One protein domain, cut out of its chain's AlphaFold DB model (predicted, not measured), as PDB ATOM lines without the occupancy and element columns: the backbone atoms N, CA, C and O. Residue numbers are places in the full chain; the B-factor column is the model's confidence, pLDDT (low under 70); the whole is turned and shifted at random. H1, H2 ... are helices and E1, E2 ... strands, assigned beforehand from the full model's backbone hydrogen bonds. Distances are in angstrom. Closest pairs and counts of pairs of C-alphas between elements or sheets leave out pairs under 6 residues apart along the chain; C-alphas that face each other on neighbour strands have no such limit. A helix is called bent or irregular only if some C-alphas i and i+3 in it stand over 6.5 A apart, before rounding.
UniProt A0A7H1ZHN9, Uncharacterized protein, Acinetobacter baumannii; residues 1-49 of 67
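What this domain is: This is residues 1 to 49 of the 67 residues of an uncharacterized protein of Acinetobacter baumannii (UniProt A0A7H1ZHN9). A small three-stranded sheet has a single helix, H1, laid lengthwise over one of its faces, covering E1 and E2 and leaving E3 largely uncovered. The strands form a meander, each the antiparallel neighbour of the one before, in the order E1, E2, E3. The printed part has 49 residues with one named helix and then three named strands along the chain, of mixed class. It is compact, with a radius of gyration of the C-alphas of 10.4 A, and rounded, spanning 26 by 21 by 19 A.

Where its parts are: Start at Met 1 and go on to C-alpha 7 at (130.876, 120.660, 131.575), where H1, residues 7 to 19, begins; it measures 19.6 A. H1 is irregular: C-alphas 8 and 11 are 7.5 A apart. Next find E1, residues 23 to 26, 10.3 A long, then E2, residues 32 to 37, 17.6 A. E3, residues 40 to 45, is 17.0 A long and ends at C-alpha 45 at (128.414, 111.358, 137.995).

How they stand to each other: Look first at E2, the inner strand. It forms a hairpin with E1, at 165 degrees, where N 25 and O 34 are 2.9 A apart, and another with E3, at 169 degrees, where N 42 and O 35 are 2.8 A apart. H1 is on the sheet at a height of 10.7 A, over E1 and E2, and runs along the strands, at 20 degrees to E2 on the local plane. The closest C-alphas of H1 and E1 are those of Ala 18 and Val 24, 6.4 A apart. In H1, 7 of 9 O i to N i+4 pairs are within hydrogen-bond range.

The domain as a whole: The C-alphas farthest apart, those of Lys 8 and Lys 39, are 28.8 A apart. The printed part has no cut, and its three links between named elements are tight. Mean pLDDT of the printed part is 95.7; look at residue 1 for the one value under 70.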
ATOM      1  N   MET A   1     140.208 108.770 132.702       62.81
ATOM      2  CA  MET A   1     138.883 108.389 132.150       62.81
ATOM      3  C   MET A   1     138.328 109.546 131.330       62.81
ATOM      4  O   MET A   1     138.535 110.692 131.716       62.81
ATOM      5  N   ARG A   2     137.669 109.272 130.199       86.94
ATOM      6  CA  ARG A   2     137.063 110.307 129.345       86.94
ATOM      7  C   ARG A   2     135.778 110.838 129.998       86.94
ATOM      8  O   ARG A   2     135.001 110.053 130.540       86.94
ATOM      9  N   LYS A   3     135.580 112.161 129.971       96.75
ATOM     10  CA  LYS A   3     134.318 112.786 130.397       96.75
ATOM     11  C   LYS A   3     133.230 112.491 129.369       96.75
ATOM     12  O   LYS A   3     133.509 112.554 128.174       96.75
ATOM     13  N   VAL A   4     132.016 112.239 129.851       98.19
ATOM     14  CA  VAL A   4     130.825 111.971 129.032       98.19
ATOM     15  C   VAL A   4     130.550 113.138 128.078       98.19
ATOM     16  O   VAL A   4     130.435 112.934 126.877       98.19
ATOM     17  N   VAL A   5     130.537 114.366 128.603       97.69
ATOM     18  CA  VAL A   5     130.392 115.618 127.836       97.69
ATOM     19  C   VAL A   5     131.251 116.724 128.449       97.69
ATOM     20  O   VAL A   5     131.719 116.621 129.592       97.69
ATOM     21  N   LYS A   6     131.462 117.824 127.718       96.81
ATOM     22  CA  LYS A   6     132.046 119.043 128.294       96.81
ATOM     23  C   LYS A   6     131.105 119.589 129.363       96.81
ATOM     24  O   LYS A   6     129.892 119.600 129.193       96.81
ATOM     25  N   ARG A   7     131.666 120.132 130.447       96.06
ATOM     26  CA  ARG A   7     130.876 120.660 131.575       96.06
ATOM     27  C   ARG A   7     129.836 121.697 131.147       96.06
ATOM     28  O   ARG A   7     128.701 121.620 131.596       96.06
ATOM     29  N   LYS A   8     130.210 122.606 130.242       96.56
ATOM     30  CA  LYS A   8     129.303 123.621 129.684       96.56
ATOM     31  C   LYS A   8     128.107 123.038 128.921       96.56
ATOM     32  O   LYS A   8     127.096 123.711 128.791       96.56
ATOM     33  N   ASN A   9     128.204 121.791 128.463       97.50
ATOM     34  CA  ASN A   9     127.170 121.138 127.672       97.50
ATOM     35  C   ASN A   9     126.282 120.191 128.499       97.50
ATOM     36  O   ASN A   9     125.375 119.579 127.948       97.50
ATOM     37  N   LEU A  10     126.516 120.051 129.812       97.06
ATOM     38  CA  LEU A  10     125.797 119.095 130.664       97.06
ATOM     39  C   LEU A  10     124.273 119.282 130.617       97.06
ATOM     40  O   LEU A  10     123.539 118.303 130.506       97.06
ATOM     41  N   LEU A  11     123.797 120.527 130.702       97.19
ATOM     42  CA  LEU A  11     122.363 120.818 130.666       97.19
ATOM     43  C   LEU A  11     121.756 120.460 129.305       97.19
ATOM     44  O   LEU A  11     120.747 119.763 129.247       97.19
ATOM     45  N   ALA A  12     122.411 120.873 128.217       98.12
ATOM     46  CA  ALA A  12     121.985 120.548 126.860       98.12
ATOM     47  C   ALA A  12     121.963 119.030 126.617       98.12
ATOM     48  O   ALA A  12     121.028 118.523 126.007       98.12
ATOM     49  N   PHE A  13     122.924 118.289 127.173       98.38
ATOM     50  CA  PHE A  13     122.944 116.831 127.093       98.38
ATOM     51  C   PHE A  13     121.743 116.184 127.801       98.38
ATOM     52  O   PHE A  13     121.125 115.279 127.247       98.38
ATOM     53  N   LYS A  14     121.351 116.672 128.990       98.31
ATOM     54  CA  LYS A  14     120.136 116.195 129.682       98.31
ATOM     55  C   LYS A  14     118.870 116.448 128.855       98.31
ATOM     56  O   LYS A  14     118.018 115.569 128.768       98.31
ATOM     57  N   ILE A  15     118.763 117.625 128.237       98.25
ATOM     58  CA  ILE A  15     117.633 117.991 127.369       98.25
ATOM     59  C   ILE A  15     117.600 117.093 126.126       98.25
ATOM     60  O   ILE A  15     116.555 116.555 125.773       98.25
ATOM     61  N   TRP A  16     118.755 116.867 125.500       98.31
ATOM     62  CA  TRP A  16     118.876 115.991 124.339       98.31
ATOM     63  C   TRP A  16     118.470 114.544 124.655       98.31
ATOM     64  O   TRP A  16     117.682 113.957 123.921       98.31
ATOM     65  N   LEU A  17     118.903 113.996 125.797       98.56
ATOM     66  CA  LEU A  17     118.453 112.679 126.268       98.56
ATOM     67  C   LEU A  17     116.927 112.611 126.436       98.56
ATOM     68  O   LEU A  17     116.314 111.615 126.052       98.56
ATOM     69  N   ALA A  18     116.307 113.666 126.972       98.31
ATOM     70  CA  ALA A  18     114.854 113.735 127.103       98.31
ATOM     71  C   ALA A  18     114.149 113.755 125.732       98.31
ATOM     72  O   ALA A  18     113.156 113.052 125.555       98.31
ATOM     73  N   HIS A  19     114.689 114.474 124.739       97.69
ATOM     74  CA  HIS A  19     114.171 114.456 123.363       97.69
ATOM     75  C   HIS A  19     114.276 113.084 122.690       97.69
ATOM     76  O   HIS A  19     113.409 112.727 121.896       97.69
ATOM     77  N   LEU A  20     115.288 112.289 123.041       96.56
ATOM     78  CA  LEU A  20     115.410 110.894 122.606       96.56
ATOM     79  C   LEU A  20     114.452 109.933 123.337       96.56
ATOM     80  O   LEU A  20     114.429 108.740 123.038       96.56
ATOM     81  N   GLY A  21     113.669 110.425 124.301       97.88
ATOM     82  CA  GLY A  21     112.699 109.635 125.059       97.88
ATOM     83  C   GLY A  21     113.257 108.982 126.324       97.88
ATOM     84  O   GLY A  21     112.557 108.187 126.954       97.88
ATOM     85  N   TYR A  22     114.489 109.300 126.734       98.56
ATOM     86  CA  TYR A  22     114.996 108.843 128.023       98.56
ATOM     87  C   TYR A  22     114.320 109.598 129.168       98.56
ATOM     88  O   TYR A  22     114.255 110.826 129.186       98.56
ATOM     89  N   GLN A  23     113.906 108.864 130.199       98.38
ATOM     90  CA  GLN A  23     113.566 109.471 131.475       98.38
ATOM     91  C   GLN A  23     114.859 109.847 132.201       98.38
ATOM     92  O   GLN A  23     115.588 108.957 132.636       98.38
ATOM     93  N   VAL A  24     115.125 111.144 132.349       98.44
ATOM     94  CA  VAL A  24     116.299 111.691 133.047       98.44
ATOM     95  C   VAL A  24     115.922 112.038 134.488       98.44
ATOM     96  O   VAL A  24     114.906 112.690 134.719       98.44
ATOM     97  N   ARG A  25     116.719 111.599 135.469       97.56
ATOM     98  CA  ARG A  25     116.507 111.885 136.895       97.56
ATOM     99  C   ARG A  25     117.817 112.251 137.576       97.56
ATOM    100  O   ARG A  25     118.799 111.515 137.464       97.56
ATOM    101  N   ASP A  26     117.814 113.351 138.316       97.12
ATOM    102  CA  ASP A  26     118.918 113.683 139.213       97.12
ATOM    103  C   ASP A  26     118.949 112.717 140.405       97.12
ATOM    104  O   ASP A  26     117.916 112.198 140.832       97.12
ATOM    105  N   MET A  27     120.148 112.419 140.902       94.25
ATOM    106  CA  MET A  27     120.321 111.602 142.103       94.25
ATOM    107  C   MET A  27     120.086 112.462 143.348       94.25
ATOM    108  O   MET A  27     120.579 113.586 143.414       94.25
ATOM    109  N   GLU A  28     119.376 111.921 144.340       87.19
ATOM    110  CA  GLU A  28     118.969 112.636 145.566       87.19
ATOM    111  C   GLU A  28     120.152 113.196 146.374       87.19
ATOM    112  O   GLU A  28     120.040 114.216 147.041       87.19
ATOM    113  N   ASP A  29     121.315 112.560 146.264       88.56
ATOM    114  CA  ASP A  29     122.561 112.939 146.936       88.56
ATOM    115  C   ASP A  29     123.427 113.932 146.133       88.56
ATOM    116  O   ASP A  29     124.557 114.240 146.521       88.56
ATOM    117  N   GLY A  30     122.944 114.404 144.981       87.56
ATOM    118  CA  GLY A  30     123.684 115.312 144.106       87.56
ATOM    119  C   GLY A  30     124.929 114.693 143.457       87.56
ATOM    120  O   GLY A  30     125.740 115.422 142.874       87.56
ATOM    121  N   ARG A  31     125.107 113.363 143.511       91.62
ATOM    122  CA  ARG A  31     126.259 112.668 142.906       91.62
ATOM    123  C   ARG A  31     126.189 112.574 141.389       91.62
ATOM    124  O   ARG A  31     127.139 112.093 140.780       91.62
ATOM    125  N   GLY A  32     125.122 113.064 140.763       96.25
ATOM    126  CA  GLY A  32     124.979 113.103 139.317       96.25
ATOM    127  C   GLY A  32     123.536 112.913 138.881       96.25
ATOM    128  O   GLY A  32     122.607 113.351 139.555       96.25
ATOM    129  N   PHE A  33     123.354 112.252 137.746       98.44
ATOM    130  CA  PHE A  33     122.043 111.907 137.221       98.44
ATOM    131  C   PHE A  33     122.073 110.537 136.550       98.44
ATOM    132  O   PHE A  33     123.112 110.056 136.087       98.44
ATOM    133  N   ASN A  34     120.915 109.897 136.498       98.25
ATOM    134  CA  ASN A  34     120.701 108.693 135.720       98.25
ATOM    135  C   ASN A  34     119.653 108.941 134.637       98.25
ATOM    136  O   ASN A  34     118.883 109.901 134.690       98.25
ATOM    137  N   PHE A  35     119.654 108.082 133.626       98.56
ATOM    138  CA  PHE A  35     118.659 108.123 132.570       98.56
ATOM    139  C   PHE A  35     118.293 106.715 132.105       98.56
ATOM    140  O   PHE A  35     119.128 105.806 132.119       98.56
ATOM    141  N   ARG A  36     117.024 106.501 131.743       98.12
ATOM    142  CA  ARG A  36     116.493 105.173 131.393       98.12
ATOM    143  C   ARG A  36     115.544 105.221 130.208       98.12
ATOM    144  O   ARG A  36     114.707 106.112 130.123       98.12
ATOM    145  N   PHE A  37     115.658 104.229 129.330       97.06
ATOM    146  CA  PHE A  37     114.699 103.964 128.259       97.06
ATOM    147  C   PHE A  37     114.571 102.453 128.082       97.06
ATOM    148  O   PHE A  37     115.542 101.767 127.754       97.06
ATOM    149  N   LYS A  38     113.378 101.906 128.338       94.56
ATOM    150  CA  LYS A  38     113.134 100.453 128.352       94.56
ATOM    151  C   LYS A  38     114.153  99.727 129.256       94.56
ATOM    152  O   LYS A  38     114.206  99.996 130.451       94.56
ATOM    153  N   LYS A  39     114.968  98.822 128.696       94.88
ATOM    154  CA  LYS A  39     116.001  98.047 129.411       94.88
ATOM    155  C   LYS A  39     117.370  98.744 129.471       94.88
ATOM    156  O   LYS A  39     118.315  98.172 130.004       94.88
ATOM    157  N   GLN A  40     117.505  99.946 128.912       97.44
ATOM    158  CA  GLN A  40     118.762 100.691 128.901       97.44
ATOM    159  C   GLN A  40     118.882 101.586 130.134       97.44
ATOM    160  O   GLN A  40     117.941 102.297 130.491       97.44
ATOM    161  N   TYR A  41     120.065 101.575 130.750       98.06
ATOM    162  CA  TYR A  41     120.401 102.394 131.909       98.06
ATOM    163  C   TYR A  41     121.691 103.169 131.669       98.06
ATOM    164  O   TYR A  41     122.743 102.589 131.390       98.06
ATOM    165  N   GLY A  42     121.609 104.483 131.821       98.19
ATOM    166  CA  GLY A  42     122.735 105.394 131.769       98.19
ATOM    167  C   GLY A  42     122.927 106.111 133.092       98.19
ATOM    168  O   GLY A  42     121.970 106.388 133.816       98.19
ATOM    169  N   MET A  43     124.181 106.412 133.406       97.88
ATOM    170  CA  MET A  43     124.553 107.118 134.623       97.88
ATOM    171  C   MET A  43     125.706 108.063 134.334       97.88
ATOM    172  O   MET A  43     126.691 107.650 133.722       97.88
ATOM    173  N   VAL A  44     125.597 109.299 134.814       98.12
ATOM    174  CA  VAL A  44     126.662 110.301 134.767       98.12
ATOM    175  C   VAL A  44     126.848 110.866 136.166       98.12
ATOM    176  O   VAL A  44     125.899 111.376 136.755       98.12
ATOM    177  N   THR A  45     128.063 110.787 136.696       97.12
ATOM    178  CA  THR A  45     128.414 111.358 137.995       97.12
ATOM    179  C   THR A  45     128.626 112.868 137.897       97.12
ATOM    180  O   THR A  45     128.758 113.443 136.811       97.12
ATOM    181  N   ARG A  46     128.725 113.540 139.041       95.31
ATOM    182  CA  ARG A  46     129.036 114.970 139.156       95.31
ATOM    183  C   ARG A  46     130.388 115.338 138.524       95.31
ATOM    184  O   ARG A  46     130.567 116.446 138.007       95.31
ATOM    185  N   GLU A  47     131.331 114.403 138.505       95.75
ATOM    186  CA  GLU A  47     132.645 114.521 137.861       95.75
ATOM    187  C   GLU A  47     132.577 114.345 136.334       95.75
ATOM    188  O   GLU A  47     133.588 114.512 135.648       95.75
ATOM    189  N   LEU A  48     131.379 114.087 135.789       96.81
ATOM    190  CA  LEU A  48     131.100 113.816 134.376       96.81
ATOM    191  C   LEU A  48     131.697 112.494 133.884       96.81
ATOM    192  O   LEU A  48     131.978 112.342 132.695       96.81
ATOM    193  N   VAL A  49     131.890 111.539 134.790       96.88
ATOM    194  CA  VAL A  49     132.212 110.150 134.453       96.88
ATOM    195  C   VAL A  49     130.902 109.385 134.311       96.88
ATOM    196  O   VAL A  49     129.927 109.702 134.979       96.88
TER     197      VAL A  49